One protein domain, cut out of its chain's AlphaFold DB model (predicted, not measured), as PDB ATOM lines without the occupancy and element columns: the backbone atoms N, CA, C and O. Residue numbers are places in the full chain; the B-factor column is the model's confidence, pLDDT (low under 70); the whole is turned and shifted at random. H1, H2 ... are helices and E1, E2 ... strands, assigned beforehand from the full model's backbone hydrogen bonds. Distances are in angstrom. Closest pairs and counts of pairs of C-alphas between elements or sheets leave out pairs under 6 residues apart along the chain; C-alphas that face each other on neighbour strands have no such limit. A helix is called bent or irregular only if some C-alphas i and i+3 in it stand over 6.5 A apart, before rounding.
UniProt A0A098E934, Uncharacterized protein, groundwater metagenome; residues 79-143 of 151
ATOM      1  N   GLU A  79     227.921 241.463 188.552       98.38
ATOM      2  CA  GLU A  79     228.975 241.480 187.539       98.38
ATOM      3  C   GLU A  79     230.291 240.896 188.072       98.38
ATOM      4  O   GLU A  79     230.920 240.097 187.379       98.38
ATOM      5  N   ASP A  80     230.671 241.191 189.321       97.88
ATOM      6  CA  ASP A  80     231.836 240.562 189.961       97.88
ATOM      7  C   ASP A  80     231.696 239.036 189.999       97.88
ATOM      8  O   ASP A  80     232.644 238.310 189.688       97.88
ATOM      9  N   CYS A  81     230.503 238.538 190.339       97.88
ATOM     10  CA  CYS A  81     230.220 237.104 190.373       97.88
ATOM     11  C   CYS A  81     230.325 236.473 188.976       97.88
ATOM     12  O   CYS A  81     230.977 235.438 188.816       97.88
ATOM     13  N   ILE A  82     229.716 237.097 187.963       97.62
ATOM     14  CA  ILE A  82     229.750 236.618 186.573       97.62
ATOM     15  C   ILE A  82     231.189 236.596 186.054       97.62
ATOM     16  O   ILE A  82     231.654 235.571 185.550       97.62
ATOM     17  N   ASN A  83     231.921 237.696 186.236       98.19
ATOM     18  CA  ASN A  83     233.304 237.826 185.795       98.19
ATOM     19  C   ASN A  83     234.218 236.835 186.513       98.19
ATOM     20  O   ASN A  83     235.089 236.236 185.880       98.19
ATOM     21  N   PHE A  84     234.009 236.605 187.811       95.94
ATOM     22  CA  PHE A  84     234.772 235.616 188.563       95.94
ATOM     23  C   PHE A  84     234.582 234.203 188.001       95.94
ATOM     24  O   PHE A  84     235.573 233.506 187.769       95.94
ATOM     25  N   ILE A  85     233.337 233.790 187.728       95.75
ATOM     26  CA  ILE A  85     233.041 232.477 187.136       95.75
ATOM     27  C   ILE A  85     233.624 232.369 185.726       95.75
ATOM     28  O   ILE A  85     234.308 231.388 185.430       95.75
ATOM     29  N   TYR A  86     233.423 233.377 184.874       95.81
ATOM     30  CA  TYR A  86     233.973 233.384 183.518       95.81
ATOM     31  C   TYR A  86     235.502 233.264 183.531       95.81
ATOM     32  O   TYR A  86     236.075 232.418 182.848       95.81
ATOM     33  N   ASN A  87     236.170 234.062 184.362       93.12
ATOM     34  CA  ASN A  87     237.621 234.040 184.500       93.12
ATOM     35  C   ASN A  87     238.134 232.691 185.026       93.12
ATOM     36  O   ASN A  87     239.163 232.200 184.567       93.12
ATOM     37  N   LEU A  88     237.421 232.077 185.975       88.44
ATOM     38  CA  LEU A  88     237.784 230.767 186.510       88.44
ATOM     39  C   LEU A  88     237.672 229.664 185.451       88.44
ATOM     40  O   LEU A  88     238.540 228.799 185.388       88.44
ATOM     41  N   VAL A  89     236.626 229.703 184.627       88.88
ATOM     42  CA  VAL A  89     236.334 228.645 183.653       88.88
ATOM     43  C   VAL A  89     237.113 228.816 182.357       88.88
ATOM     44  O   VAL A  89     237.557 227.818 181.804       88.88
ATOM     45  N   ILE A  90     237.283 230.041 181.860       91.50
ATOM     46  CA  ILE A  90     237.910 230.301 180.558       91.50
ATOM     47  C   ILE A  90     239.382 230.656 180.722       91.50
ATOM     48  O   ILE A  90     240.251 229.973 180.189       91.50
ATOM     49  N   ASN A  91     239.680 231.710 181.481       87.62
ATOM     50  CA  ASN A  91     241.039 232.249 181.517       87.62
ATOM     51  C   ASN A  91     241.974 231.337 182.314       87.62
ATOM     52  O   ASN A  91     243.013 230.926 181.807       87.62
ATOM     53  N   ARG A  92     241.585 230.948 183.536       83.81
ATOM     54  CA  ARG A  92     242.444 230.119 184.398       83.81
ATOM     55  C   ARG A  92     242.692 228.722 183.831       83.81
ATOM     56  O   ARG A  92     243.799 228.216 183.977       83.81
ATOM     57  N   THR A  93     241.701 228.103 183.192       82.25
ATOM     58  CA  THR A  93     241.880 226.780 182.567       82.25
ATOM     59  C   THR A  93     242.813 226.863 181.361       82.25
ATOM     60  O   THR A  93     243.701 226.025 181.211       82.25
ATOM     61  N   PHE A  94     242.685 227.912 180.546       83.75
ATOM     62  CA  PHE A  94     243.562 228.142 179.406       83.75
ATOM     63  C   PHE A  94     244.999 228.478 179.821       83.75
ATOM     64  O   PHE A  94     245.946 227.940 179.246       83.75
ATOM     65  N   ASP A  95     245.175 229.325 180.837       84.00
ATOM     66  CA  ASP A  95     246.491 229.652 181.393       84.00
ATOM     67  C   ASP A  95     247.162 228.417 182.009       84.00
ATOM     68  O   ASP A  95     248.366 228.208 181.824       84.00
ATOM     69  N   GLY A  96     246.381 227.566 182.686       83.31
ATOM     70  CA  GLY A  96     246.825 226.263 183.184       83.31
ATOM     71  C   GLY A  96     247.335 225.370 182.053       83.31
ATOM     72  O   GLY A  96     248.496 224.965 182.075       83.31
ATOM     73  N   TYR A  97     246.519 225.170 181.015       82.00
ATOM     74  CA  TYR A  97     246.878 224.380 179.833       82.00
ATOM     75  C   TYR A  97     248.130 224.908 179.117       82.00
ATOM     76  O   TYR A  97     249.025 224.146 178.750       82.00
ATOM     77  N   LYS A  98     248.249 226.231 178.944       82.38
ATOM     78  CA  LYS A  98     249.451 226.842 178.357       82.38
ATOM     79  C   LYS A  98     250.700 226.586 179.191       82.38
ATOM     80  O   LYS A  98     251.750 226.281 178.628       82.38
ATOM     81  N   SER A  99     250.593 226.737 180.509       82.69
ATOM     82  CA  SER A  99     251.711 226.525 181.433       82.69
ATOM     83  C   SER A  99     252.171 225.069 181.417       82.69
ATOM     84  O   SER A  99     253.372 224.792 181.406       82.69
ATOM     85  N   GLU A 100     251.221 224.143 181.354       79.25
ATOM     86  CA  GLU A 100     251.456 222.711 181.192       79.25
ATOM     87  C   GLU A 100     252.185 222.402 179.877       79.25
ATOM     88  O   GLU A 100     253.302 221.881 179.912       79.25
ATOM     89  N   ILE A 101     251.667 222.857 178.730       81.06
ATOM     90  CA  ILE A 101     252.335 222.703 177.425       81.06
ATOM     91  C   ILE A 101     253.749 223.288 177.432       81.06
ATOM     92  O   ILE A 101     254.687 222.669 176.925       81.06
ATOM     93  N   GLN A 102     253.922 224.488 177.988       81.88
ATOM     94  CA  GLN A 102     255.229 225.137 178.050       81.88
ATOM     95  C   GLN A 102     256.212 224.348 178.919       81.88
ATOM     96  O   GLN A 102     257.397 224.275 178.589       81.88
ATOM     97  N   THR A 103     255.741 223.753 180.011       81.31
ATOM     98  CA  THR A 103     256.575 222.938 180.899       81.31
ATOM     99  C   THR A 103     256.990 221.644 180.204       81.31
ATOM    100  O   THR A 103     258.181 221.337 180.139       81.31
ATOM    101  N   ILE A 104     256.031 220.921 179.625       81.62
ATOM    102  CA  ILE A 104     256.263 219.615 179.001       81.62
ATOM    103  C   ILE A 104     257.090 219.751 177.721       81.62
ATOM    104  O   ILE A 104     258.218 219.267 177.653       81.62
ATOM    105  N   TYR A 105     256.585 220.472 176.724       77.00
ATOM    106  CA  TYR A 105     257.233 220.554 175.412       77.00
ATOM    107  C   TYR A 105     258.321 221.630 175.363       77.00
ATOM    108  O   TYR A 105     259.328 221.507 174.664       77.00
ATOM    109  N   GLY A 106     258.127 222.727 176.098       76.38
ATOM    110  CA  GLY A 106     259.040 223.867 176.061       76.38
ATOM    111  C   GLY A 106     260.315 223.659 176.874       76.38
ATOM    112  O   GLY A 106     261.365 224.152 176.454       76.38
ATOM    113  N   GLN A 107     260.240 222.947 178.004       80.62
ATOM    114  CA  GLN A 107     261.375 222.725 178.904       80.62
ATOM    115  C   GLN A 107     261.771 221.252 178.997       80.62
ATOM    116  O   GLN A 107     262.934 220.929 178.749       80.62
ATOM    117  N   LEU A 108     260.838 220.365 179.353       84.25
ATOM    118  CA  LEU A 108     261.157 218.984 179.711       84.25
ATOM    119  C   LEU A 108     261.619 218.164 178.497       84.25
ATOM    120  O   LEU A 108     262.698 217.576 178.543       84.25
ATOM    121  N   GLU A 109     260.887 218.215 177.382       85.00
ATOM    122  CA  GLU A 109     261.270 217.565 176.117       85.00
ATOM    123  C   GLU A 109     262.611 218.093 175.586       85.00
ATOM    124  O   GLU A 109     263.477 217.309 175.197       85.00
ATOM    125  N   LYS A 110     262.851 219.411 175.658       85.19
ATOM    126  CA  LYS A 110     264.144 220.001 175.261       85.19
ATOM    127  C   LYS A 110     265.301 219.562 176.154       85.19
ATOM    128  O   LYS A 110     266.401 219.352 175.654       85.19
ATOM    129  N   THR A 111     265.070 219.459 177.461       87.44
ATOM    130  CA  THR A 111     266.112 219.090 178.433       87.44
ATOM    131  C   THR A 111     266.463 217.611 178.331       87.44
ATOM    132  O   THR A 111     267.633 217.250 178.415       87.44
ATOM    133  N   LEU A 112     265.457 216.756 178.142       85.94
ATOM    134  CA  LEU A 112     265.648 215.311 178.036       85.94
ATOM    135  C   LEU A 112     266.036 214.869 176.617       85.94
ATOM    136  O   LEU A 112     266.591 213.786 176.456       85.94
ATOM    137  N   GLY A 113     265.752 215.683 175.595       85.31
ATOM    138  CA  GLY A 113     266.022 215.364 174.192       85.31
ATOM    139  C   GLY A 113     265.183 214.200 173.654       85.31
ATOM    140  O   GLY A 113     265.567 213.575 172.668       85.31
ATOM    141  N   VAL A 114     264.065 213.883 174.309       87.00
ATOM    142  CA  VAL A 114     263.164 212.777 173.955       87.00
ATOM    143  C   VAL A 114     261.742 213.292 173.830       87.00
ATOM    144  O   VAL A 114     261.313 214.128 174.623       87.00
ATOM    145  N   LYS A 115     261.011 212.760 172.849       87.69
ATOM    146  CA  LYS A 115     259.613 213.118 172.613       87.69
ATOM    147  C   LYS A 115     258.751 212.707 173.807       87.69
ATOM    148  O   LYS A 115     258.815 211.552 174.236       87.69
ATOM    149  N   ILE A 116     257.941 213.636 174.302       89.69
ATOM    150  CA  ILE A 116     256.933 213.374 175.332       89.69
ATOM    151  C   ILE A 116     255.561 213.341 174.654       89.69
ATOM    152  O   ILE A 116     255.286 214.139 173.760       89.69
ATOM    153  N   GLU A 117     254.702 212.399 175.036       88.06
ATOM    154  CA  GLU A 117     253.365 212.234 174.454       88.06
ATOM    155  C   GLU A 117     252.290 212.300 175.549       88.06
ATOM    156  O   GLU A 117     252.540 211.846 176.667       88.06
ATOM    157  N   PRO A 118     251.105 212.873 175.275       87.75
ATOM    158  CA  PRO A 118     250.009 212.891 176.241       87.75
ATOM    159  C   PRO A 118     249.480 211.473 176.461       87.75
ATOM    160  O   PRO A 118     249.353 210.694 175.511       87.75
ATOM    161  N   ALA A 119     249.179 211.131 177.711       87.38
ATOM    162  CA  ALA A 119     248.631 209.826 178.039       87.38
ATOM    163  C   ALA A 119     247.180 209.683 177.537       87.38
ATOM    164  O   ALA A 119     246.432 210.660 177.517       87.38
ATOM    165  N   PRO A 120     246.750 208.475 177.127       87.56
ATOM    166  CA  PRO A 120     245.341 208.207 176.849       87.56
ATOM    167  C   PRO A 120     244.473 208.359 178.108       87.56
ATOM    168  O   PRO A 120     244.930 208.038 179.204       87.56
ATOM    169  N   ASP A 121     243.191 208.704 177.942       82.00
ATOM    170  CA  ASP A 121     242.210 208.838 179.038       82.00
ATOM    171  C   ASP A 121     242.171 207.630 179.995       82.00
ATOM    172  O   ASP A 121     241.957 207.776 181.198       82.00
ATOM    173  N   GLU A 122     242.368 206.416 179.473       86.00
ATOM    174  CA  GLU A 122     242.403 205.193 180.283       86.00
ATOM    175  C   GLU A 122     243.583 205.178 181.263       86.00
ATOM    176  O   GLU A 122     243.464 204.649 182.369       86.00
ATOM    177  N   TRP A 123     244.721 205.753 180.869       85.31
ATOM    178  CA  TRP A 123     245.923 205.811 181.695       85.31
ATOM    179  C   TRP A 123     245.872 206.965 182.686       85.31
ATOM    180  O   TRP A 123     246.250 206.779 183.841       85.31
ATOM    181  N   ASP A 124     245.339 208.106 182.260       75.19
ATOM    182  CA  ASP A 124     245.065 209.242 183.135       75.19
ATOM    183  C   ASP A 124     244.138 208.822 184.288       75.19
ATOM    184  O   ASP A 124     244.505 208.876 185.461       75.19
ATOM    185  N   ARG A 125     242.980 208.226 183.983       77.44
ATOM    186  CA  ARG A 125     242.011 207.830 185.021       77.44
ATOM    187  C   ARG A 125     242.387 206.563 185.783       77.44
ATOM    188  O   ARG A 125     242.000 206.413 186.940       77.44
ATOM    189  N   GLY A 126     243.073 205.626 185.131       82.38
ATOM    190  CA  GLY A 126     243.419 204.327 185.710       82.38
ATOM    191  C   GLY A 126     244.715 204.337 186.519       82.38
ATOM    192  O   GLY A 126     244.821 203.620 187.514       82.38
ATOM    193  N   TYR A 127     245.689 205.148 186.103       82.75
ATOM    194  CA  TYR A 127     247.047 205.154 186.654       82.75
ATOM    195  C   TYR A 127     247.541 206.547 187.056       82.75
ATOM    196  O   TYR A 127     248.640 206.636 187.605       82.75
ATOM    197  N   ASN A 128     246.737 207.600 186.851       83.62
ATOM    198  CA  ASN A 128     247.059 208.978 187.227       83.62
ATOM    199  C   ASN A 128     248.346 209.470 186.539       83.62
ATOM    200  O   ASN A 128     249.271 209.977 187.179       83.62
ATOM    201  N   VAL A 129     248.412 209.220 185.228       86.75
ATOM    202  CA  VAL A 129     249.525 209.555 184.336       86.75
ATOM    203  C   VAL A 129     249.032 210.574 183.312       86.75
ATOM    204  O   VAL A 129     248.185 210.228 182.499       86.75
ATOM    205  N   ASP A 130     249.606 211.779 183.316       84.81
ATOM    206  CA  ASP A 130     249.225 212.870 182.405       84.81
ATOM    207  C   ASP A 130     249.961 212.762 181.052       84.81
ATOM    208  O   ASP A 130     249.395 212.965 179.978       84.81
ATOM    209  N   TYR A 131     251.245 212.387 181.091       89.06
ATOM    210  CA  TYR A 131     252.105 212.222 179.912       89.06
ATOM    211  C   TYR A 131     252.932 210.945 180.011       89.06
ATOM    212  O   TYR A 131     253.129 210.395 181.091       89.06
ATOM    213  N   PHE A 132     253.496 210.487 178.900       91.12
ATOM    214  CA  PHE A 132     254.464 209.403 178.903       91.12
ATOM    215  C   PHE A 132     255.618 209.637 177.930       91.12
ATOM    216  O   PHE A 132     255.522 210.377 176.954       91.12
ATOM    217  N   ILE A 133     256.725 208.952 178.197       91.94
ATOM    218  CA  ILE A 133     257.863 208.817 177.288       91.94
ATOM    219  C   ILE A 133     257.940 207.354 176.864       91.94
ATOM    220  O   ILE A 133     257.982 206.460 177.714       91.94
ATOM    221  N   LYS A 134     257.983 207.102 175.554       91.06
ATOM    222  CA  LYS A 134     258.193 205.760 175.005       91.06
ATOM    223  C   LYS A 134     259.677 205.521 174.734       91.06
ATOM    224  O   LYS A 134     260.303 206.265 173.983       91.06
ATOM    225  N   ILE A 135     260.228 204.458 175.312       88.06
ATOM    226  CA  ILE A 135     261.611 204.021 175.088       88.06
ATOM    227  C   ILE A 135     261.568 202.557 174.650       88.06
ATOM    228  O   ILE A 135     261.344 201.664 175.470       88.06
ATOM    229  N   ASN A 136     261.781 202.314 173.354       87.88
ATOM    230  CA  ASN A 136     261.581 201.007 172.715       87.88
ATOM    231  C   ASN A 136     260.174 200.455 173.029       87.88
ATOM    232  O   ASN A 136     259.175 201.090 172.689       87.88
ATOM    233  N   ASP A 137     260.097 199.320 173.727       90.25
ATOM    234  CA  ASP A 137     258.849 198.634 174.086       90.25
ATOM    235  C   ASP A 137     258.359 198.974 175.508       90.25
ATOM    236  O   ASP A 137     257.507 198.282 176.061       90.25
ATOM    237  N   LYS A 138     258.927 200.012 176.141       91.75
ATOM    238  CA  LYS A 138     258.606 200.427 177.515       91.75
ATOM    239  C   LYS A 138     258.104 201.868 177.575       91.75
ATOM    240  O   LYS A 138     258.413 202.687 176.709       91.75
ATOM    241  N   TYR A 139     257.376 202.171 178.648       92.69
ATOM    242  CA  TYR A 139     256.765 203.472 178.908       92.69
ATOM    243  C   TYR A 139     257.205 204.011 180.271       92.69
ATOM    244  O   TYR A 139     257.236 203.269 181.254       92.69
ATOM    245  N   ILE A 140     257.531 205.301 180.328       91.19
ATOM    246  CA  ILE A 140     257.724 206.056 181.570       91.19
ATOM    247  C   ILE A 140     256.561 207.036 181.682       91.19
ATOM    248  O   ILE A 140     256.446 207.918 180.838       91.19
ATOM    249  N   GLY A 141     255.711 206.878 182.696       90.06
ATOM    250  CA  GLY A 141     254.631 207.820 182.988       90.06
ATOM    251  C   GLY A 141     255.141 209.052 183.736       90.06
ATOM    252  O   GLY A 141     256.007 208.951 184.606       90.06
ATOM    253  N   LEU A 142     254.595 210.211 183.398       88.12
ATOM    254  CA  LEU A 142     254.852 211.500 184.018       88.12
ATOM    255  C   LEU A 142     253.530 212.037 184.559       88.12
ATOM    256  O   LEU A 142     252.533 212.071 183.839       88.12
ATOM    257  N   GLN A 143     253.547 212.478 185.814       85.19
ATOM    258  CA  GLN A 143     252.420 213.161 186.431       85.19
ATOM    259  C   GLN A 143     252.820 214.601 186.765       85.19
ATOM    260  O   GLN A 143     253.809 214.831 187.472       85.19
TER     261      GLN A 143
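AT A GLANCE: This is residues 79 to 143 of the 151 residues of an uncharacterized protein of groundwater metagenome (UniProt A0A098E934). Look for a small head that holds a two-stranded hairpin, E1 and E2, and the short helix H2, with one long helix, H1, sticking out of it as an arm: residues 79 to 103 of H1 stand free. From the far end of H1 the chain folds back past E1, where residues 117 to 118 pair with it, reaches H2, and then turns into the hairpin. The printed part has 65 residues, with two named helices and two named strands in the order H1, H2, E1, E2, and the class is mostly helix; the sheet has the order E1 - E2 and is antiparallel. The whole is only just loose, close to extended, with a radius of gyration of the C-alphas of 15.7 A. Its outline is flat, with spans of 54 by 28 by 12 A, and the arm makes the length.

IN THESE COORDINATES: Begin at the sheet. Find C-alpha 131 at (252.105, 212.222, 179.912); from there E1, residues 131 to 135, runs 13.4 A to C-alpha 135. Two residues on, E2, residues 138 to 142, begins at Lys 138 and also covers 13.4 A, ending with C-alpha 142 at (254.852, 211.500, 184.018). Go back along the chain from E1 and you meet H2, residues 121 to 127, from Asp 121 to Tyr 127, 9.7 A from first to last C-alpha. Then look at the first ATOM lines: C-alpha 79 at (228.975, 241.480, 187.539) begins H1, residues 79 to 112, and the helix runs 46.0 A to C-alpha 112 at (265.648, 215.311, 178.036). Near residue 86 H1 has a kink of 29 degrees. H1 is not bent, but it is irregular, only just: C-alphas 106 and 109 are 6.7 A apart.

HOW THE PARTS SIT: E1 and E2 form a hairpin, antiparallel, with 154 degrees between their N-to-C directions. Look for C-alphas that face each other: those of Phe 132 and Gly 141 are 4.4 A apart, and those of Ile 135 and Lys 138 are 5.3 A apart. Across this pair N 133 and O 140 are within hydrogen-bond range at 2.8 A, and N 142 and O 131 at 2.7 A. Next look at residues 117 to 118, a stretch too short to be a named strand, which pairs antiparallel with residues 131 to 132 of E1. H2 comes just before E1 in the chain, joined to it by a tight link of 3 residues, and is apart from E2. H1 is apart from H2, from E1 and from E2, with no C-alpha of the one within 8 A of the other. In H2 every O i to N i+4 pair is within hydrogen-bond range, while in H1 this holds for 26 of 30.

THE WHOLE: The two C-alphas farthest apart, those of Glu 79 and Asn 136, are 54.0 A from each other, while the first and last printed C-alphas, of Glu 79 and Gln 143, are 36.8 A apart. Set aside the residues that stand free, 79 to 103, and you are left with a body of 40 residues, spanning 28 by 22 by 11 A, with a radius of gyration of 10.2 A. The printed part has no cut. No link is long: the one from H1 to H2, 8 residues, is short, and the links from H2 to E1 and from E1 to E2 are tight. In the B-factor column the mean pLDDT of the printed part is 87.0, and no printed residue is under 70.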